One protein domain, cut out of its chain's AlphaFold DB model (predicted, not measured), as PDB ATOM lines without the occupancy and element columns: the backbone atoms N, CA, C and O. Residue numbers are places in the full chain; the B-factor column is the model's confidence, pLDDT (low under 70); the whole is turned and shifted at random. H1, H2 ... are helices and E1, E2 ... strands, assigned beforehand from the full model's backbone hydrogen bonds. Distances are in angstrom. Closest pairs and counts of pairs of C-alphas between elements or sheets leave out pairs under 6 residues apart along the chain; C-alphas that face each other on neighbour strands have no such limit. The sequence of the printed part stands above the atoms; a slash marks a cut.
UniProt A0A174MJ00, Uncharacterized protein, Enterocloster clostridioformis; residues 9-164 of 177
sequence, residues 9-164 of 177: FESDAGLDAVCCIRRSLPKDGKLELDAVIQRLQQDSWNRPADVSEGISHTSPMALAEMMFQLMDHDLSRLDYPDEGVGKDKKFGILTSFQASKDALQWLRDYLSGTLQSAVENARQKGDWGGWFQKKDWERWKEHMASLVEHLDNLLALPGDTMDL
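This is residues 9 to 164 of the 177 residues of an uncharacterized protein of Enterocloster clostridioformis (UniProt A0A174MJ00). A long helical hairpin of H5 and H6 makes the longest part, with H3 packed crosswise on it near the mean of the C-alphas and H1 packed across H3. A small three-strand sheet lies at the end of the hairpin where H5 begins and H6 ends, H2 leads off from it, and little H4 lies far out on a long loop. The 156 printed residues hold six named helices and three named strands, in the order H1 E1 H2 H3 H4 E2 H5 H6 E3; the class is mostly helix, and the mixed sheet has the order E1 E2 E3. The whole is compact, with a radius of gyration of the C-alphas of 15.8 A and spans of 50 by 41 by 28 A.

In the sheet, E2, residues 96 to 100, is parallel to E1, residues 30 to 32, with N 98 and O 31 at 2.8 A. E2 is antiparallel to E3, residues 161 to 163, with N 99 and O 162 at 2.9 A. The pairing is staggered: E2 pairs with E1 over residues 96 to 98 and with E3 over 98 to 100. H5, residues 101 to 125, only grazes the sheet with residues 101 to 106. It forms a hairpin with H6, residues 134 to 156, at a shallow tilt of 25 degrees, opposite ways; the closest C-alphas, of Arg 108 and Val 148, are 5.5 A apart. H3, residues 59 to 71, touches H5 with residues 60 to 64 alone, at a steep tilt of 51 degrees, the closest C-alphas being those of Pro 60 and Leu 107, 6.5 A. H1, residues 12 to 23, touches H3 with residues 13 to 18 alone, at a steep tilt of 60 degrees; the C-alphas of Gly 14 and Ala 62 are closest, 5.0 A. H2, residues 33 to 42, only grazes the sheet with residues 33 to 36 and touches H5, closest at the C-alphas of Asp 34 and Ala 103, 5.2 A. H4, residues 83 to 87, touches no helix. E1, H2, H3, H4 and E2 form a strand-helix-strand unit, two parallel neighbour strands with helices between. Each O i to N i+4 pair is within hydrogen-bond range in H1, H2, H3, H5 and H6; H4 has 0 of 1, and 1 of 2 for O i to N i+3.

H1 begins at C-alpha 12 (78.169, -0.318, 55.308) and is 16.3 A long. H2 is 14.3 A, H3 18.4 A, H5 35.7 A and H6 33.0 A. H5 ends at C-alpha 125 (54.971, -9.876, 52.478). E3 ends at C-alpha 163 (85.685, -10.064, 81.086).

The C-alphas of Asp 28 and Gly 126 are farthest apart, 50.0 A. The printed part has no cut. The links H2 to H3 and H3 to H4 are long. Residues 80 to 88 have pLDDT under 70.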
ATOM      1  N   PHE A   9      79.645  -7.134  59.174       90.00
ATOM      2  CA  PHE A   9      80.915  -6.711  58.562       90.00
ATOM      3  C   PHE A   9      80.934  -6.720  57.025       90.00
ATOM      4  O   PHE A   9      81.878  -6.209  56.429       90.00
ATOM      5  N   GLU A  10      79.922  -7.284  56.367       90.81
ATOM      6  CA  GLU A  10      79.751  -7.220  54.907       90.81
ATOM      7  C   GLU A  10      78.791  -6.094  54.485       90.81
ATOM      8  O   GLU A  10      78.341  -6.049  53.339       90.81
ATOM      9  N   SER A  11      78.453  -5.195  55.412       90.12
ATOM     10  CA  SER A  11      77.516  -4.093  55.208       90.12
ATOM     11  C   SER A  11      78.120  -2.756  55.634       90.12
ATOM     12  O   SER A  11      78.852  -2.691  56.623       90.12
ATOM     13  N   ASP A  12      77.747  -1.677  54.942       89.69
ATOM     14  CA  ASP A  12      78.169  -0.318  55.308       89.69
ATOM     15  C   ASP A  12      77.744   0.026  56.742       89.69
ATOM     16  O   ASP A  12      78.553   0.502  57.531       89.69
ATOM     17  N   ALA A  13      76.507  -0.318  57.122       89.88
ATOM     18  CA  ALA A  13      75.976  -0.065  58.461       89.88
ATOM     19  C   ALA A  13      76.794  -0.755  59.566       89.88
ATOM     20  O   ALA A  13      77.046  -0.168  60.620       89.88
ATOM     21  N   GLY A  14      77.224  -1.999  59.342       91.81
ATOM     22  CA  GLY A  14      78.058  -2.709  60.308       91.81
ATOM     23  C   GLY A  14      79.494  -2.189  60.343       91.81
ATOM     24  O   GLY A  14      80.050  -2.023  61.428       91.81
ATOM     25  N   LEU A  15      80.084  -1.860  59.191       90.44
ATOM     26  CA  LEU A  15      81.421  -1.256  59.130       90.44
ATOM     27  C   LEU A  15      81.456   0.137  59.779       90.44
ATOM     28  O   LEU A  15      82.415   0.461  60.487       90.44
ATOM     29  N   ASP A  16      80.398   0.931  59.612       91.31
ATOM     30  CA  ASP A  16      80.228   2.219  60.282       91.31
ATOM     31  C   ASP A  16      80.141   2.055  61.803       91.31
ATOM     32  O   ASP A  16      80.802   2.799  62.539       91.31
ATOM     33  N   ALA A  17      79.417   1.037  62.280       93.50
ATOM     34  CA  ALA A  17      79.322   0.726  63.703       93.50
ATOM     35  C   ALA A  17      80.690   0.345  64.285       93.50
ATOM     36  O   ALA A  17      81.102   0.904  65.305       93.50
ATOM     37  N   VAL A  18      81.448  -0.523  63.605       92.31
ATOM     38  CA  VAL A  18      82.824  -0.870  64.004       92.31
ATOM     39  C   VAL A  18      83.707   0.368  64.051       92.31
ATOM     40  O   VAL A  18      84.443   0.567  65.017       92.31
ATOM     41  N   CYS A  19      83.627   1.235  63.040       90.25
ATOM     42  CA  CYS A  19      84.397   2.474  63.012       90.25
ATOM     43  C   CYS A  19      84.006   3.419  64.158       90.25
ATOM     44  O   CYS A  19      84.879   4.051  64.760       90.25
ATOM     45  N   CYS A  20      82.717   3.506  64.491       91.50
ATOM     46  CA  CYS A  20      82.224   4.287  65.621       91.50
ATOM     47  C   CYS A  20      82.820   3.785  66.945       91.50
ATOM     48  O   CYS A  20      83.414   4.572  67.693       91.50
ATOM     49  N   ILE A  21      82.769   2.471  67.178       93.12
ATOM     50  CA  ILE A  21      83.354   1.825  68.359       93.12
ATOM     51  C   ILE A  21      84.866   2.071  68.402       93.12
ATOM     52  O   ILE A  21      85.386   2.546  69.415       93.12
ATOM     53  N   ARG A  22      85.565   1.852  67.281       91.75
ATOM     54  CA  ARG A  22      87.019   2.018  67.151       91.75
ATOM     55  C   ARG A  22      87.491   3.409  67.583       91.75
ATOM     56  O   ARG A  22      88.435   3.548  68.364       91.75
ATOM     57  N   ARG A  23      86.810   4.466  67.126       88.81
ATOM     58  CA  ARG A  23      87.145   5.858  67.491       88.81
ATOM     59  C   ARG A  23      86.997   6.109  68.994       88.81
ATOM     60  O   ARG A  23      87.747   6.906  69.570       88.81
ATOM     61  N   SER A  24      86.064   5.408  69.635       88.00
ATOM     62  CA  SER A  24      85.794   5.507  71.071       88.00
ATOM     63  C   SER A  24      86.629   4.582  71.958       88.00
ATOM     64  O   SER A  24      86.484   4.665  73.174       88.00
ATOM     65  N   LEU A  25      87.539   3.771  71.396       92.38
ATOM     66  CA  LEU A  25      88.323   2.829  72.199       92.38
ATOM     67  C   LEU A  25      89.069   3.535  73.349       92.38
ATOM     68  O   LEU A  25      89.713   4.575  73.128       92.38
ATOM     69  N   PRO A  26      89.001   3.004  74.575       91.69
ATOM     70  CA  PRO A  26      89.591   3.636  75.744       91.69
ATOM     71  C   PRO A  26      91.121   3.516  75.720       91.69
ATOM     72  O   PRO A  26      91.689   2.564  75.188       91.69
ATOM     73  N   LYS A  27      91.814   4.532  76.253       89.56
ATOM     74  CA  LYS A  27      93.291   4.603  76.205       89.56
ATOM     75  C   LYS A  27      93.974   3.590  77.121       89.56
ATOM     76  O   LYS A  27      95.132   3.266  76.889       89.56
ATOM     77  N   ASP A  28      93.287   3.154  78.168       92.19
ATOM     78  CA  ASP A  28      93.763   2.163  79.131       92.19
ATOM     79  C   ASP A  28      93.454   0.718  78.702       92.19
ATOM     80  O   ASP A  28      93.756  -0.207  79.450       92.19
ATOM     81  N   GLY A  29      92.866   0.527  77.513       93.38
ATOM     82  CA  GLY A  29      92.580  -0.789  76.945       93.38
ATOM     83  C   GLY A  29      91.407  -1.527  77.595       93.38
ATOM     84  O   GLY A  29      91.249  -2.719  77.337       93.38
ATOM     85  N   LYS A  30      90.595  -0.865  78.432       95.44
ATOM     86  CA  LYS A  30      89.466  -1.483  79.149       95.44
ATOM     87  C   LYS A  30      88.130  -1.074  78.549       95.44
ATOM     88  O   LYS A  30      87.589  -0.027  78.891       95.44
ATOM     89  N   LEU A  31      87.616  -1.876  77.622       96.56
ATOM     90  CA  LEU A  31      86.323  -1.621  76.988       96.56
ATOM     91  C   LEU A  31      85.181  -2.159  77.855       96.56
ATOM     92  O   LEU A  31      85.326  -3.204  78.479       96.56
ATOM     93  N   GLU A  32      84.038  -1.477  77.849       97.38
ATOM     94  CA  GLU A  32      82.820  -1.909  78.541       97.38
ATOM     95  C   GLU A  32      81.667  -2.017  77.537       97.38
ATOM     96  O   GLU A  32      81.385  -1.062  76.807       97.38
ATOM     97  N   LEU A  33      80.994  -3.169  77.490       97.94
ATOM     98  CA  LEU A  33      79.891  -3.431  76.563       97.94
ATOM     99  C   LEU A  33      78.733  -2.453  76.787       97.94
ATOM    100  O   LEU A  33      78.200  -1.895  75.830       97.94
ATOM    101  N   ASP A  34      78.398  -2.190  78.048       97.75
ATOM    102  CA  ASP A  34      77.386  -1.230  78.479       97.75
ATOM    103  C   ASP A  34      77.631   0.163  77.880       97.75
ATOM    104  O   ASP A  34      76.734   0.773  77.289       97.75
ATOM    105  N   ALA A  35      78.872   0.650  77.971       97.19
ATOM    106  CA  ALA A  35      79.269   1.947  77.434       97.19
ATOM    107  C   ALA A  35      79.197   1.975  75.899       97.19
ATOM    108  O   ALA A  35      78.783   2.979  75.311       97.19
ATOM    109  N   VAL A  36      79.559   0.868  75.241       97.81
ATOM    110  CA  VAL A  36      79.447   0.735  73.784       97.81
ATOM    111  C   VAL A  36      77.983   0.769  73.338       97.81
ATOM    112  O   VAL A  36      77.651   1.526  72.426       97.81
ATOM    113  N   ILE A  37      77.091   0.028  74.003       97.94
ATOM    114  CA  ILE A  37      75.647   0.034  73.710       97.94
ATOM    115  C   ILE A  37      75.073   1.443  73.864       97.94
ATOM    116  O   ILE A  37      74.426   1.947  72.943       97.94
ATOM    117  N   GLN A  38      75.344   2.111  74.990       97.06
ATOM    118  CA  GLN A  38      74.871   3.479  75.226       97.06
ATOM    119  C   GLN A  38      75.366   4.441  74.145       97.06
ATOM    120  O   GLN A  38      74.606   5.283  73.660       97.06
ATOM    121  N   ARG A  39      76.627   4.299  73.725       95.69
ATOM    122  CA  ARG A  39      77.198   5.125  72.663       95.69
ATOM    123  C   ARG A  39      76.483   4.910  71.336       95.69
ATOM    124  O   ARG A  39      76.119   5.897  70.702       95.69
ATOM    125  N   LEU A  40      76.263   3.661  70.930       96.56
ATOM    126  CA  LEU A  40      75.535   3.355  69.698       96.56
ATOM    127  C   LEU A  40      74.118   3.939  69.747       96.56
ATOM    128  O   LEU A  40      73.714   4.611  68.810       96.56
ATOM    129  N   GLN A  41      73.394   3.781  70.859       95.81
ATOM    130  CA  GLN A  41      72.035   4.318  71.030       95.81
ATOM    131  C   GLN A  41      71.943   5.855  70.942       95.81
ATOM    132  O   GLN A  41      70.901   6.392  70.552       95.81
ATOM    133  N   GLN A  42      73.010   6.561  71.322       95.25
ATOM    134  CA  GLN A  42      73.090   8.026  71.295       95.25
ATOM    135  C   GLN A  42      73.630   8.586  69.971       95.25
ATOM    136  O   GLN A  42      73.465   9.777  69.703       95.25
ATOM    137  N   ASP A  43      74.283   7.764  69.152       95.12
ATOM    138  CA  ASP A  43      74.887   8.191  67.895       95.12
ATOM    139  C   ASP A  43      73.824   8.401  66.810       95.12
ATOM    140  O   ASP A  43      72.987   7.539  66.574       95.12
ATOM    141  N   SER A  44      73.842   9.537  66.111       92.06
ATOM    142  CA  SER A  44      72.795   9.843  65.126       92.06
ATOM    143  C   SER A  44      72.823   8.940  63.890       92.06
ATOM    144  O   SER A  44      71.821   8.872  63.186       92.06
ATOM    145  N   TRP A  45      73.956   8.292  63.604       92.62
ATOM    146  CA  TRP A  45      74.128   7.421  62.442       92.62
ATOM    147  C   TRP A  45      74.024   5.941  62.813       92.62
ATOM    148  O   TRP A  45      73.374   5.167  62.121       92.62
ATOM    149  N   ASN A  46      74.632   5.557  63.933       94.81
ATOM    150  CA  ASN A  46      74.752   4.168  64.369       94.81
ATOM    151  C   ASN A  46      73.664   3.741  65.357       94.81
ATOM    152  O   ASN A  46      73.736   2.635  65.899       94.81
ATOM    153  N   ARG A  47      72.667   4.592  65.618       96.25
ATOM    154  CA  ARG A  47      71.543   4.246  66.484       96.25
ATOM    155  C   ARG A  47      70.847   2.978  65.984       96.25
ATOM    156  O   ARG A  47      70.437   2.944  64.825       96.25
ATOM    157  N   PRO A  48      70.668   1.961  66.847       95.62
ATOM    158  CA  PRO A  48      69.896   0.780  66.491       95.62
ATOM    159  C   PRO A  48      68.477   1.162  66.062       95.62
ATOM    160  O   PRO A  48      67.808   1.941  66.749       95.62
ATOM    161  N   ALA A  49      68.025   0.605  64.938       94.38
ATOM    162  CA  ALA A  49      66.636   0.703  64.503       94.38
ATOM    163  C   ALA A  49      65.713  -0.071  65.453       94.38
ATOM    164  O   ALA A  49      66.185  -0.910  66.229       94.38
ATOM    165  N   ASP A  50      64.409   0.194  65.387       96.44
ATOM    166  CA  ASP A  50      63.446  -0.563  66.180       96.44
ATOM    167  C   ASP A  50      63.408  -2.026  65.714       96.44
ATOM    168  O   ASP A  50      63.437  -2.315  64.515       96.44
ATOM    169  N   VAL A  51      63.337  -2.965  66.662       97.25
ATOM    170  CA  VAL A  51      63.358  -4.403  66.351       97.25
ATOM    171  C   VAL A  51      62.209  -4.808  65.425       97.25
ATOM    172  O   VAL A  51      62.399  -5.681  64.581       97.25
ATOM    173  N   SER A  52      61.056  -4.130  65.510       96.25
ATOM    174  CA  SER A  52      59.876  -4.402  64.679       96.25
ATOM    175  C   SER A  52      60.107  -4.164  63.185       96.25
ATOM    176  O   SER A  52      59.427  -4.764  62.346       96.25
ATOM    177  N   GLU A  53      61.102  -3.348  62.830       94.19
ATOM    178  CA  GLU A  53      61.482  -3.117  61.438       94.19
ATOM    179  C   GLU A  53      62.147  -4.356  60.817       94.19
ATOM    180  O   GLU A  53      62.051  -4.566  59.604       94.19
ATOM    181  N   GLY A  54      62.773  -5.218  61.631       93.69
ATOM    182  CA  GLY A  54      63.418  -6.449  61.168       93.69
ATOM    183  C   GLY A  54      64.578  -6.201  60.199       93.69
ATOM    184  O   GLY A  54      64.748  -6.953  59.236       93.69
ATOM    185  N   ILE A  55      65.341  -5.120  60.401       92.50
ATOM    186  CA  ILE A  55      66.468  -4.747  59.533       92.50
ATOM    187  C   ILE A  55      67.597  -5.773  59.662       92.50
ATOM    188  O   ILE A  55      67.999  -6.136  60.764       92.50
ATOM    189  N   SER A  56      68.133  -6.222  58.526       91.25
ATOM    190  CA  SER A  56      69.107  -7.317  58.498       91.25
ATOM    191  C   SER A  56      70.477  -6.965  59.075       91.25
ATOM    192  O   SER A  56      71.029  -7.758  59.827       91.25
ATOM    193  N   HIS A  57      71.026  -5.793  58.751       92.31
ATOM    194  CA  HIS A  57      72.325  -5.353  59.266       92.31
ATOM    195  C   HIS A  57      72.148  -4.150  60.173       92.31
ATOM    196  O   HIS A  57      71.627  -3.118  59.754       92.31
ATOM    197  N   THR A  58      72.574  -4.294  61.422       94.44
ATOM    198  CA  THR A  58      72.383  -3.288  62.468       94.44
ATOM    199  C   THR A  58      73.656  -3.130  63.291       94.44
ATOM    200  O   THR A  58      74.501  -4.029  63.341       94.44
ATOM    201  N   SER A  59      73.798  -1.992  63.969       96.44
ATOM    202  CA  SER A  59      74.943  -1.762  64.848       96.44
ATOM    203  C   SER A  59      75.033  -2.762  66.012       96.44
ATOM    204  O   SER A  59      76.157  -3.167  66.315       96.44
ATOM    205  N   PRO A  60      73.932  -3.269  66.619       98.00
ATOM    206  CA  PRO A  60      74.043  -4.339  67.611       98.00
ATOM    207  C   PRO A  60      74.492  -5.673  67.006       98.00
ATOM    208  O   PRO A  60      75.259  -6.389  67.639       98.00
ATOM    209  N   MET A  61      74.102  -5.999  65.769       97.81
ATOM    210  CA  MET A  61      74.622  -7.196  65.092       97.81
ATOM    211  C   MET A  61      76.140  -7.105  64.900       97.81
ATOM    212  O   MET A  61      76.857  -8.039  65.249       97.81
ATOM    213  N   ALA A  62      76.642  -5.957  64.434       96.75
ATOM    214  CA  ALA A  62      78.081  -5.719  64.297       96.75
ATOM    215  C   ALA A  62      78.819  -5.779  65.644       96.75
ATOM    216  O   ALA A  62      79.918  -6.322  65.725       96.75
ATOM    217  N   LEU A  63      78.206  -5.252  66.708       97.62
ATOM    218  CA  LEU A  63      78.741  -5.330  68.066       97.62
ATOM    219  C   LEU A  63      78.857  -6.782  68.550       97.62
ATOM    220  O   LEU A  63      79.896  -7.146  69.093       97.62
ATOM    221  N   ALA A  64      77.836  -7.614  68.328       97.81
ATOM    222  CA  ALA A  64      77.871  -9.027  68.699       97.81
ATOM    223  C   ALA A  64      78.935  -9.805  67.907       97.81
ATOM    224  O   ALA A  64      79.715 -10.549  68.494       97.81
ATOM    225  N   GLU A  65      79.030  -9.592  66.592       96.88
ATOM    226  CA  GLU A  65      80.079 -10.211  65.770       96.88
ATOM    227  C   GLU A  65      81.486  -9.795  66.219       96.88
ATOM    228  O   GLU A  65      82.380 -10.635  66.319       96.88
ATOM    229  N   MET A  66      81.682  -8.508  66.525       95.12
ATOM    230  CA  MET A  66      82.951  -7.981  67.034       95.12
ATOM    231  C   MET A  66      83.291  -8.595  68.388       95.12
ATOM    232  O   MET A  66      84.441  -8.947  68.634       95.12
ATOM    233  N   MET A  67      82.294  -8.737  69.261       95.25
ATOM    234  CA  MET A  67      82.452  -9.352  70.570       95.25
ATOM    235  C   MET A  67      82.983 -10.783  70.457       95.25
ATOM    236  O   MET A  67      83.981 -11.099  71.097       95.25
ATOM    237  N   PHE A  68      82.385 -11.618  69.602       93.88
ATOM    238  CA  PHE A  68      82.848 -12.996  69.421       93.88
ATOM    239  C   PHE A  68      84.227 -13.078  68.765       93.88
ATOM    240  O   PHE A  68      85.056 -13.860  69.211       93.88
ATOM    241  N   GLN A  69      84.542 -12.200  67.810       92.31
ATOM    242  CA  GLN A  69      85.900 -12.123  67.254       92.31
ATOM    243  C   GLN A  69      86.960 -11.769  68.302       92.31
ATOM    244  O   GLN A  69      88.052 -12.333  68.299       92.31
ATOM    245  N   LEU A  70      86.638 -10.860  69.224       92.31
ATOM    246  CA  LEU A  70      87.527 -10.509  70.331       92.31
ATOM    247  C   LEU A  70      87.726 -11.680  71.302       92.31
ATOM    248  O   LEU A  70      88.849 -11.894  71.759       92.31
ATOM    249  N   MET A  71      86.663 -12.436  71.588       92.44
ATOM    250  CA  MET A  71      86.717 -13.646  72.419       92.44
ATOM    251  C   MET A  71      87.550 -14.758  71.767       92.44
ATOM    252  O   MET A  71      88.318 -15.426  72.450       92.44
ATOM    253  N   ASP A  72      87.443 -14.917  70.447       90.38
ATOM    254  CA  ASP A  72      88.202 -15.906  69.673       90.38
ATOM    255  C   ASP A  72      89.652 -15.458  69.401       90.38
ATOM    256  O   ASP A  72      90.432 -16.175  68.771       90.38
ATOM    257  N   HIS A  73      90.024 -14.257  69.862       85.69
ATOM    258  CA  HIS A  73      91.290 -13.587  69.568       85.69
ATOM    259  C   HIS A  73      91.588 -13.441  68.057       85.69
ATOM    260  O   HIS A  73      92.744 -13.269  67.660       85.69
ATOM    261  N   ASP A  74      90.552 -13.450  67.209       87.06
ATOM    262  CA  ASP A  74      90.656 -13.216  65.769       87.06
ATOM    263  C   ASP A  74      90.420 -11.739  65.441       87.06
ATOM    264  O   ASP A  74      89.299 -11.265  65.265       87.06
ATOM    265  N   LEU A  75      91.517 -10.995  65.313       84.00
ATOM    266  CA  LEU A  75      91.481  -9.579  64.947       84.00
ATOM    267  C   LEU A  75      91.561  -9.345  63.437       84.00
ATOM    268  O   LEU A  75      91.567  -8.191  63.012       84.00
ATOM    269  N   SER A  76      91.631 -10.391  62.606       81.69
ATOM    270  CA  SER A  76      91.852 -10.239  61.159       81.69
ATOM    271  C   SER A  76      90.760  -9.410  60.479       81.69
ATOM    272  O   SER A  76      91.039  -8.692  59.516       81.69
ATOM    273  N   ARG A  77      89.536  -9.470  61.021       79.69
ATOM    274  CA  ARG A  77      88.366  -8.719  60.561       79.69
ATOM    275  C   ARG A  77      88.102  -7.416  61.320       79.69
ATOM    276  O   ARG A  77      87.248  -6.631  60.918       79.69
ATOM    277  N   LEU A  78      88.845  -7.151  62.392       84.19
ATOM    278  CA  LEU A  78      88.722  -5.924  63.182       84.19
ATOM    279  C   LEU A  78      89.871  -4.955  62.934       84.19
ATOM    280  O   LEU A  78      89.647  -3.753  62.906       84.19
ATOM    281  N   ASP A  79      91.082  -5.445  62.712       82.81
ATOM    282  CA  ASP A  79      92.287  -4.645  62.501       82.81
ATOM    283  C   ASP A  79      92.874  -4.932  61.110       82.81
ATOM    284  O   ASP A  79      94.044  -5.297  60.969       82.81
ATOM    285  N   TYR A  80      92.046  -4.768  60.067       69.94
ATOM    286  CA  TYR A  80      92.470  -4.948  58.678       69.94
ATOM    287  C   TYR A  80      93.735  -4.124  58.363       69.94
ATOM    288  O   TYR A  80      93.829  -2.963  58.773       69.94
ATOM    289  N   PRO A  81      94.699  -4.681  57.607       59.53
ATOM    290  CA  PRO A  81      96.023  -4.088  57.399       59.53
ATOM    291  C   PRO A  81      96.046  -2.845  56.488       59.53
ATOM    292  O   PRO A  81      97.129  -2.415  56.101       59.53
ATOM    293  N   ASP A  82      94.895  -2.265  56.138       58.81
ATOM    294  CA  ASP A  82      94.819  -1.111  55.239       58.81
ATOM    295  C   ASP A  82      95.478   0.137  55.861       58.81
ATOM    296  O   ASP A  82      95.144   0.578  56.967       58.81
ATOM    297  N   GLU A  83      96.429   0.716  55.126       49.91
ATOM    298  CA  GLU A  83      97.296   1.816  55.555       49.91
ATOM    299  C   GLU A  83      96.517   3.114  55.855       49.91
ATOM    300  O   GLU A  83      97.002   3.969  56.599       49.91
ATOM    301  N   GLY A  84      95.274   3.245  55.367       52.84
ATOM    302  CA  GLY A  84      94.368   4.350  55.714       52.84
ATOM    303  C   GLY A  84      93.855   4.311  57.163       52.84
ATOM    304  O   GLY A  84      93.650   5.362  57.775       52.84
ATOM    305  N   VAL A  85      93.726   3.111  57.742       49.19
ATOM    306  CA  VAL A  85      93.311   2.872  59.140       49.19
ATOM    307  C   VAL A  85      94.495   3.039  60.105       49.19
ATOM    308  O   VAL A  85      94.309   3.108  61.316       49.19
ATOM    309  N   GLY A  86      95.718   3.219  59.589       44.84
ATOM    310  CA  GLY A  86      96.944   3.436  60.368       44.84
ATOM    311  C   GLY A  86      96.957   4.679  61.277       44.84
ATOM    312  O   GLY A  86      97.926   4.877  62.009       44.84
ATOM    313  N   LYS A  87      95.904   5.510  61.257       54.75
ATOM    314  CA  LYS A  87      95.683   6.622  62.201       54.75
ATOM    315  C   LYS A  87      94.674   6.318  63.314       54.75
ATOM    316  O   LYS A  87      94.687   7.022  64.324       54.75
ATOM    317  N   ASP A  88      93.815   5.318  63.141       63.78
ATOM    318  CA  ASP A  88      92.790   4.967  64.120       63.78
ATOM    319  C   ASP A  88      93.318   3.946  65.137       63.78
ATOM    320  O   ASP A  88      94.276   3.208  64.900       63.78
ATOM    321  N   LYS A  89      92.696   3.923  66.320       81.12
ATOM    322  CA  LYS A  89      93.034   2.970  67.385       81.12
ATOM    323  C   LYS A  89      92.746   1.546  66.911       81.12
ATOM    324  O   LYS A  89      91.724   1.313  66.285       81.12
ATOM    325  N   LYS A  90      93.614   0.596  67.242       88.19
ATOM    326  CA  LYS A  90      93.413  -0.826  66.930       88.19
ATOM    327  C   LYS A  90      92.709  -1.541  68.074       88.19
ATOM    328  O   LYS A  90      92.928  -1.178  69.226       88.19
ATOM    329  N   PHE A  91      91.915  -2.561  67.777       89.81
ATOM    330  CA  PHE A  91      91.285  -3.395  68.803       89.81
ATOM    331  C   PHE A  91      92.307  -4.253  69.558       89.81
ATOM    332  O   PHE A  91      92.101  -4.545  70.732       89.81
ATOM    333  N   GLY A  92      93.466  -4.537  68.956       87.12
ATOM    334  CA  GLY A  92      94.585  -5.196  69.638       87.12
ATOM    335  C   GLY A  92      95.175  -4.443  70.842       87.12
ATOM    336  O   GLY A  92      96.027  -4.995  71.529       87.12
ATOM    337  N   ILE A  93      94.754  -3.199  71.123       89.50
ATOM    338  CA  ILE A  93      95.136  -2.492  72.362       89.50
ATOM    339  C   ILE A  93      94.328  -2.949  73.582       89.50
ATOM    340  O   ILE A  93      94.653  -2.558  74.703       89.50
ATOM    341  N   LEU A  94      93.231  -3.680  73.366       93.44
ATOM    342  CA  LEU A  94      92.341  -4.088  74.438       93.44
ATOM    343  C   LEU A  94      93.028  -5.119  75.330       93.44
ATOM    344  O   LEU A  94      93.516  -6.147  74.873       93.44
ATOM    345  N   THR A  95      93.041  -4.822  76.622       93.94
ATOM    346  CA  THR A  95      93.514  -5.726  77.674       93.94
ATOM    347  C   THR A  95      92.364  -6.312  78.484       93.94
ATOM    348  O   THR A  95      92.579  -7.242  79.247       93.94
ATOM    349  N   SER A  96      91.166  -5.732  78.366       95.31
ATOM    350  CA  SER A  96      89.943  -6.181  79.031       95.31
ATOM    351  C   SER A  96      88.726  -5.746  78.215       95.31
ATOM    352  O   SER A  96      88.713  -4.637  77.668       95.31
ATOM    353  N   PHE A  97      87.707  -6.601  78.149       96.38
ATOM    354  CA  PHE A  97      86.403  -6.261  77.593       96.38
ATOM    355  C   PHE A  97      85.302  -6.713  78.552       96.38
ATOM    356  O   PHE A  97      84.849  -7.853  78.520       96.38
ATOM    357  N   GLN A  98      84.884  -5.808  79.430       97.00
ATOM    358  CA  GLN A  98      83.893  -6.098  80.456       97.00
ATOM    359  C   GLN A  98      82.473  -6.029  79.902       97.00
ATOM    360  O   GLN A  98      82.148  -5.151  79.104       97.00
ATOM    361  N   ALA A  99      81.613  -6.926  80.366       97.44
ATOM    362  CA  ALA A  99      80.195  -6.921  80.048       97.44
ATOM    363  C   ALA A  99      79.361  -7.257  81.282       97.44
ATOM    364  O   ALA A  99      79.617  -8.262  81.956       97.44
ATOM    365  N   SER A 100      78.352  -6.428  81.562       97.88
ATOM    366  CA  SER A 100      77.312  -6.757  82.533       97.88
ATOM    367  C   SER A 100      76.311  -7.764  81.954       97.88
ATOM    368  O   SER A 100      76.145  -7.884  80.732       97.88
ATOM    369  N   LYS A 101      75.596  -8.477  82.832       96.81
ATOM    370  CA  LYS A 101      74.462  -9.321  82.419       96.81
ATOM    371  C   LYS A 101      73.367  -8.521  81.719       96.81
ATOM    372  O   LYS A 101      72.821  -9.009  80.737       96.81
ATOM    373  N   ASP A 102      73.103  -7.295  82.161       98.00
ATOM    374  CA  ASP A 102      72.085  -6.432  81.557       98.00
ATOM    375  C   ASP A 102      72.456  -6.038  80.121       98.00
ATOM    376  O   ASP A 102      71.609  -6.073  79.229       98.00
ATOM    377  N   ALA A 103      73.727  -5.721  79.865       98.25
ATOM    378  CA  ALA A 103      74.212  -5.407  78.524       98.25
ATOM    379  C   ALA A 103      74.156  -6.619  77.583       98.25
ATOM    380  O   ALA A 103      73.718  -6.491  76.436       98.25
ATOM    381  N   LEU A 104      74.552  -7.800  78.071       98.31
ATOM    382  CA  LEU A 104      74.434  -9.053  77.318       98.31
ATOM    383  C   LEU A 104      72.968  -9.384  77.013       98.31
ATOM    384  O   LEU A 104      72.642  -9.722  75.876       98.31
ATOM    385  N   GLN A 105      72.081  -9.234  78.002       98.50
ATOM    386  CA  GLN A 105      70.648  -9.480  77.860       98.50
ATOM    387  C   GLN A 105      70.026  -8.521  76.845       98.50
ATOM    388  O   GLN A 105      69.305  -8.956  75.949       98.50
ATOM    389  N   TRP A 106      70.359  -7.230  76.924       98.69
ATOM    390  CA  TRP A 106      69.886  -6.235  75.966       98.69
ATOM    391  C   TRP A 106      70.299  -6.586  74.535       98.69
ATOM    392  O   TRP A 106      69.472  -6.551  73.622       98.69
ATOM    393  N   LEU A 107      71.569  -6.956  74.336       98.50
ATOM    394  CA  LEU A 107      72.090  -7.317  73.021       98.50
ATOM    395  C   LEU A 107      71.390  -8.569  72.476       98.50
ATOM    396  O   LEU A 107      70.948  -8.585  71.327       98.50
ATOM    397  N   ARG A 108      71.225  -9.586  73.324       98.62
ATOM    398  CA  ARG A 108      70.531 -10.836  73.007       98.62
ATOM    399  C   ARG A 108      69.087 -10.589  72.589       98.62
ATOM    400  O   ARG A 108      68.657 -11.078  71.544       98.62
ATOM    401  N   ASP A 109      68.345  -9.820  73.379       98.69
ATOM    402  CA  ASP A 109      66.933  -9.543  73.120       98.69
ATOM    403  C   ASP A 109      66.743  -8.681  71.876       98.69
ATOM    404  O   ASP A 109      65.816  -8.925  71.100       98.69
ATOM    405  N   TYR A 110      67.653  -7.736  71.623       98.69
ATOM    406  CA  TYR A 110      67.649  -6.964  70.387       98.69
ATOM    407  C   TYR A 110      67.805  -7.864  69.154       98.69
ATOM    408  O   TYR A 110      67.015  -7.763  68.209       98.69
ATOM    409  N   LEU A 111      68.797  -8.764  69.153       98.62
ATOM    410  CA  LEU A 111      69.040  -9.667  68.022       98.62
ATOM    411  C   LEU A 111      67.889 -10.658  67.831       98.62
ATOM    412  O   LEU A 111      67.403 -10.821  66.711       98.62
ATOM    413  N   SER A 112      67.404 -11.266  68.917       98.56
ATOM    414  CA  SER A 112      66.271 -12.195  68.873       98.56
ATOM    415  C   SER A 112      64.995 -11.506  68.381       98.56
ATOM    416  O   SER A 112      64.286 -12.057  67.538       98.56
ATOM    417  N   GLY A 113      64.702 -10.301  68.880       98.56
ATOM    418  CA  GLY A 113      63.546  -9.512  68.459       98.56
ATOM    419  C   GLY A 113      63.627  -9.131  66.984       98.56
ATOM    420  O   GLY A 113      62.677  -9.355  66.237       98.56
ATOM    421  N   THR A 114      64.791  -8.653  66.537       98.00
ATOM    422  CA  THR A 114      65.027  -8.295  65.130       98.00
ATOM    423  C   THR A 114      64.845  -9.504  64.212       98.00
ATOM    424  O   THR A 114      64.162  -9.401  63.194       98.00
ATOM    425  N   LEU A 115      65.397 -10.669  64.576       98.12
ATOM    426  CA  LEU A 115      65.231 -11.909  63.814       98.12
ATOM    427  C   LEU A 115      63.757 -12.328  63.724       98.12
ATOM    428  O   LEU A 115      63.271 -12.646  62.636       98.12
ATOM    429  N   GLN A 116      63.036 -12.304  64.848       98.25
ATOM    430  CA  GLN A 116      61.615 -12.651  64.892       98.25
ATOM    431  C   GLN A 116      60.791 -11.729  63.987       98.25
ATOM    432  O   GLN A 116      60.026 -12.212  63.148       98.25
ATOM    433  N   SER A 117      60.979 -10.415  64.113       97.94
ATOM    434  CA  SER A 117      60.279  -9.427  63.295       97.94
ATOM    435  C   SER A 117      60.642  -9.549  61.820       97.94
ATOM    436  O   SER A 117      59.759  -9.490  60.972       97.94
ATOM    437  N   ALA A 118      61.906  -9.808  61.482       96.19
ATOM    438  CA  ALA A 118      62.321  -9.989  60.096       96.19
ATOM    439  C   ALA A 118      61.653 -11.227  59.455       96.19
ATOM    440  O   ALA A 118      61.166 -11.157  58.323       96.19
ATOM    441  N   VAL A 119      61.550 -12.340  60.193       96.50
ATOM    442  CA  VAL A 119      60.826 -13.551  59.760       96.50
ATOM    443  C   VAL A 119      59.331 -13.287  59.591       96.50
ATOM    444  O   VAL A 119      58.740 -13.705  58.591       96.50
ATOM    445  N   GLU A 120      58.710 -12.600  60.547       96.94
ATOM    446  CA  GLU A 120      57.289 -12.273  60.488       96.94
ATOM    447  C   GLU A 120      56.973 -11.327  59.321       96.94
ATOM    448  O   GLU A 120      56.070 -11.606  58.529       96.94
ATOM    449  N   ASN A 121      57.772 -10.277  59.146       94.81
ATOM    450  CA  ASN A 121      57.640  -9.311  58.060       94.81
ATOM    451  C   ASN A 121      57.769  -9.990  56.688       94.81
ATOM    452  O   ASN A 121      56.945  -9.749  55.802       94.81
ATOM    453  N   ALA A 122      58.757 -10.875  56.518       94.19
ATOM    454  CA  ALA A 122      58.943 -11.647  55.288       94.19
ATOM    455  C   ALA A 122      57.748 -12.577  55.011       94.19
ATOM    456  O   ALA A 122      57.238 -12.641  53.890       94.19
ATOM    457  N   ARG A 123      57.229 -13.250  56.050       93.94
ATOM    458  CA  ARG A 123      56.035 -14.102  55.944       93.94
ATOM    459  C   ARG A 123      54.801 -13.310  55.510       93.94
ATOM    460  O   ARG A 123      54.049 -13.797  54.672       93.94
ATOM    461  N   GLN A 124      54.583 -12.122  56.073       93.12
ATOM    462  CA  GLN A 124      53.439 -11.270  55.735       93.12
ATOM    463  C   GLN A 124      53.523 -10.731  54.301       93.12
ATOM    464  O   GLN A 124      52.509 -10.669  53.607       93.12
ATOM    465  N   LYS A 125      54.727 -10.375  53.841       92.12
ATOM    466  CA  LYS A 125      54.971  -9.876  52.478       92.12
ATOM    467  C   LYS A 125      55.039 -10.988  51.428       92.12
ATOM    468  O   LYS A 125      54.917 -10.704  50.240       92.12
ATOM    469  N   GLY A 126      55.221 -12.239  51.852       90.62
ATOM    470  CA  GLY A 126      55.438 -13.371  50.951       90.62
ATOM    471  C   GLY A 126      56.784 -13.302  50.224       90.62
ATOM    472  O   GLY A 126      56.900 -13.817  49.113       90.62
ATOM    473  N   ASP A 127      57.782 -12.655  50.827       91.25
ATOM    474  CA  ASP A 127      59.119 -12.458  50.267       91.25
ATOM    475  C   ASP A 127      60.212 -12.942  51.237       91.25
ATOM    476  O   ASP A 127      59.962 -13.751  52.134       91.25
ATOM    477  N   TRP A 128      61.449 -12.502  51.016       90.50
ATOM    478  CA  TRP A 128      62.597 -12.820  51.864       90.50
ATOM    479  C   TRP A 128      63.150 -11.560  52.526       90.50
ATOM    480  O   TRP A 128      64.357 -11.376  52.547       90.50
ATOM    481  N   GLY A 129      62.293 -10.634  52.969       84.88
ATOM    482  CA  GLY A 129      62.732  -9.424  53.673       84.88
ATOM    483  C   GLY A 129      63.611  -8.504  52.818       84.88
ATOM    484  O   GLY A 129      64.534  -7.876  53.325       84.88
ATOM    485  N   GLY A 130      63.372  -8.460  51.504       86.38
ATOM    486  CA  GLY A 130      64.187  -7.684  50.564       86.38
ATOM    487  C   GLY A 130      65.525  -8.322  50.166       86.38
ATOM    488  O   GLY A 130      66.315  -7.677  49.481       86.38
ATOM    489  N   TRP A 131      65.807  -9.570  50.540       92.25
ATOM    490  CA  TRP A 131      67.012 -10.273  50.098       92.25
ATOM    491  C   TRP A 131      66.930 -10.707  48.635       92.25
ATOM    492  O   TRP A 131      65.879 -11.130  48.154       92.25
ATOM    493  N   PHE A 132      68.059 -10.648  47.924       87.62
ATOM    494  CA  PHE A 132      68.107 -11.037  46.510       87.62
ATOM    495  C   PHE A 132      68.003 -12.547  46.296       87.62
ATOM    496  O   PHE A 132      67.458 -12.995  45.287       87.62
ATOM    497  N   GLN A 133      68.529 -13.337  47.231       90.69
ATOM    498  CA  GLN A 133      68.503 -14.791  47.160       90.69
ATOM    499  C   GLN A 133      67.983 -15.366  48.470       90.69
ATOM    500  O   GLN A 133      68.505 -15.070  49.543       90.69
ATOM    501  N   LYS A 134      67.017 -16.285  48.370       92.62
ATOM    502  CA  LYS A 134      66.491 -17.024  49.525       92.62
ATOM    503  C   LYS A 134      67.597 -17.694  50.340       92.62
ATOM    504  O   LYS A 134      67.542 -17.693  51.557       92.62
ATOM    505  N   LYS A 135      68.600 -18.273  49.674       94.06
ATOM    506  CA  LYS A 135      69.693 -18.986  50.351       94.06
ATOM    507  C   LYS A 135      70.498 -18.066  51.281       94.06
ATOM    508  O   LYS A 135      70.944 -18.517  52.325       94.06
ATOM    509  N   ASP A 136      70.663 -16.799  50.902       94.06
ATOM    510  CA  ASP A 136      71.439 -15.830  51.673       94.06
ATOM    511  C   ASP A 136      70.593 -15.320  52.850       94.06
ATOM    512  O   ASP A 136      71.082 -15.244  53.971       94.06
ATOM    513  N   TRP A 137      69.286 -15.134  52.636       94.75
ATOM    514  CA  TRP A 137      68.322 -14.891  53.712       94.75
ATOM    515  C   TRP A 137      68.311 -16.003  54.772       94.75
ATOM    516  O   TRP A 137      68.366 -15.725  55.967       94.75
ATOM    517  N   GLU A 138      68.252 -17.271  54.353       95.31
ATOM    518  CA  GLU A 138      68.281 -18.408  55.283       95.31
ATOM    519  C   GLU A 138      69.593 -18.445  56.083       95.31
ATOM    520  O   GLU A 138      69.551 -18.542  57.306       95.31
ATOM    521  N   ARG A 139      70.738 -18.250  55.417       96.56
ATOM    522  CA  ARG A 139      72.054 -18.182  56.072       96.56
ATOM    523  C   ARG A 139      72.167 -17.032  57.071       96.56
ATOM    524  O   ARG A 139      72.764 -17.203  58.126       96.56
ATOM    525  N   TRP A 140      71.590 -15.870  56.766       96.75
ATOM    526  CA  TRP A 140      71.544 -14.753  57.709       96.75
ATOM    527  C   TRP A 140      70.720 -15.084  58.954       96.75
ATOM    528  O   TRP A 140      71.149 -14.777  60.063       96.75
ATOM    529  N   LYS A 141      69.577 -15.764  58.803       97.06
ATOM    530  CA  LYS A 141      68.784 -16.208  59.960       97.06
ATOM    531  C   LYS A 141      69.546 -17.211  60.824       97.06
ATOM    532  O   LYS A 141      69.496 -17.101  62.043       97.06
ATOM    533  N   GLU A 142      70.226 -18.173  60.200       97.94
ATOM    534  CA  GLU A 142      71.079 -19.148  60.896       97.94
ATOM    535  C   GLU A 142      72.193 -18.440  61.676       97.94
ATOM    536  O   GLU A 142      72.404 -18.722  62.852       97.94
ATOM    537  N   HIS A 143      72.846 -17.459  61.049       97.81
ATOM    538  CA  HIS A 143      73.879 -16.646  61.684       97.81
ATOM    539  C   HIS A 143      73.338 -15.828  62.867       97.81
ATOM    540  O   HIS A 143      73.887 -15.894  63.963       97.81
ATOM    541  N   MET A 144      72.212 -15.129  62.700       98.00
ATOM    542  CA  MET A 144      71.545 -14.401  63.791       98.00
ATOM    543  C   MET A 144      71.154 -15.322  64.952       98.00
ATOM    544  O   MET A 144      71.350 -14.962  66.110       98.00
ATOM    545  N   ALA A 145      70.622 -16.512  64.655       98.25
ATOM    546  CA  ALA A 145      70.278 -17.499  65.672       98.25
ATOM    547  C   ALA A 145      71.521 -17.982  66.438       98.25
ATOM    548  O   ALA A 145      71.472 -18.068  67.661       98.25
ATOM    549  N   SER A 146      72.641 -18.211  65.745       98.12
ATOM    550  CA  SER A 146      73.916 -18.573  66.377       98.12
ATOM    551  C   SER A 146      74.453 -17.458  67.285       98.12
ATOM    552  O   SER A 146      74.887 -17.743  68.400       98.12
ATOM    553  N   LEU A 147      74.365 -16.185  66.877       98.19
ATOM    554  CA  LEU A 147      74.739 -15.055  67.741       98.19
ATOM    555  C   LEU A 147      73.888 -15.007  69.022       98.19
ATOM    556  O   LEU A 147      74.421 -14.778  70.107       98.19
ATOM    557  N   VAL A 148      72.574 -15.232  68.902       98.56
ATOM    558  CA  VAL A 148      71.651 -15.289  70.050       98.56
ATOM    559  C   VAL A 148      71.993 -16.461  70.970       98.56
ATOM    560  O   VAL A 148      72.060 -16.269  72.180       98.56
ATOM    561  N   GLU A 149      72.271 -17.644  70.419       98.00
ATOM    562  CA  GLU A 149      72.659 -18.829  71.192       98.00
ATOM    563  C   GLU A 149      73.967 -18.610  71.965       98.00
ATOM    564  O   GLU A 149      74.058 -18.925  73.152       98.00
ATOM    565  N   HIS A 150      74.980 -18.011  71.335       96.38
ATOM    566  CA  HIS A 150      76.223 -17.685  72.027       96.38
ATOM    567  C   HIS A 150      76.010 -16.668  73.162       96.38
ATOM    568  O   HIS A 150      76.626 -16.794  74.223       96.38
ATOM    569  N   LEU A 151      75.120 -15.686  72.979       97.81
ATOM    570  CA  LEU A 151      74.742 -14.759  74.049       97.81
ATOM    571  C   LEU A 151      73.975 -15.467  75.175       97.81
ATOM    572  O   LEU A 151      74.251 -15.194  76.342       97.81
ATOM    573  N   ASP A 152      73.080 -16.403  74.855       98.06
ATOM    574  CA  ASP A 152      72.387 -17.241  75.844       98.06
ATOM    575  C   ASP A 152      73.390 -18.065  76.674       98.06
ATOM    576  O   ASP A 152      73.284 -18.127  77.902       98.06
ATOM    577  N   ASN A 153      74.432 -18.611  76.038       95.81
ATOM    578  CA  ASN A 153      75.509 -19.324  76.730       95.81
ATOM    579  C   ASN A 153      76.294 -18.408  77.685       95.81
ATOM    580  O   ASN A 153      76.560 -18.791  78.826       95.81
ATOM    581  N   LEU A 154      76.619 -17.179  77.268       95.88
ATOM    582  CA  LEU A 154      77.249 -16.183  78.145       95.88
ATOM    583  C   LEU A 154      76.327 -15.776  79.302       95.88
ATOM    584  O   LEU A 154      76.770 -15.631  80.444       95.88
ATOM    585  N   LEU A 155      75.027 -15.627  79.047       96.50
ATOM    586  CA  LEU A 155      74.022 -15.316  80.065       96.50
ATOM    587  C   LEU A 155      73.833 -16.456  81.077       96.50
ATOM    588  O   LEU A 155      73.538 -16.169  82.238       96.50
ATOM    589  N   ALA A 156      74.107 -17.705  80.708       96.00
ATOM    590  CA  ALA A 156      74.074 -18.843  81.623       96.00
ATOM    591  C   ALA A 156      75.283 -18.924  82.581       96.00
ATOM    592  O   ALA A 156      75.193 -19.580  83.621       96.00
ATOM    593  N   LEU A 157      76.409 -18.262  82.274       94.00
ATOM    594  CA  LEU A 157      77.592 -18.255  83.149       94.00
ATOM    595  C   LEU A 157      77.311 -17.545  84.490       94.00
ATOM    596  O   LEU A 157      76.554 -16.576  84.520       94.00
ATOM    597  N   PRO A 158      77.917 -17.963  85.613       90.19
ATOM    598  CA  PRO A 158      77.718 -17.296  86.898       90.19
ATOM    599  C   PRO A 158      78.385 -15.909  86.953       90.19
ATOM    600  O   PRO A 158      79.411 -15.680  86.316       90.19
ATOM    601  N   GLY A 159      77.838 -15.015  87.786       90.19
ATOM    602  CA  GLY A 159      78.362 -13.666  88.030       90.19
ATOM    603  C   GLY A 159      77.623 -12.565  87.260       90.19
ATOM    604  O   GLY A 159      77.091 -12.798  86.178       90.19
ATOM    605  N   ASP A 160      77.602 -11.358  87.827       90.50
ATOM    606  CA  ASP A 160      76.868 -10.207  87.267       90.50
ATOM    607  C   ASP A 160      77.666  -9.453  86.192       90.50
ATOM    608  O   ASP A 160      77.122  -8.662  85.420       90.50
ATOM    609  N   THR A 161      78.978  -9.679  86.142       92.69
ATOM    610  CA  THR A 161      79.904  -9.058  85.192       92.69
ATOM    611  C   THR A 161      80.994 -10.057  84.826       92.69
ATOM    612  O   THR A 161      81.433 -10.833  85.677       92.69
ATOM    613  N   MET A 162      81.443 -10.034  83.573       95.19
ATOM    614  CA  MET A 162      82.530 -10.883  83.077       95.19
ATOM    615  C   MET A 162      83.464 -10.116  82.147       95.19
ATOM    616  O   MET A 162      83.047  -9.155  81.505       95.19
ATOM    617  N   ASP A 163      84.720 -10.556  82.070       95.69
ATOM    618  CA  ASP A 163      85.685 -10.064  81.086       95.69
ATOM    619  C   ASP A 163      85.754 -11.032  79.905       95.69
ATOM    620  O   ASP A 163      86.343 -12.114  79.995       95.69
ATOM    621  N   LEU A 164      85.145 -10.621  78.798       93.81
ATOM    622  CA  LEU A 164      84.945 -11.413  77.592       93.81
ATOM    623  C   LEU A 164      86.264 -11.842  76.941       93.81
ATOM    624  O   LEU A 164      86.300 -12.896  76.322       93.81
TER     625      LEU A 164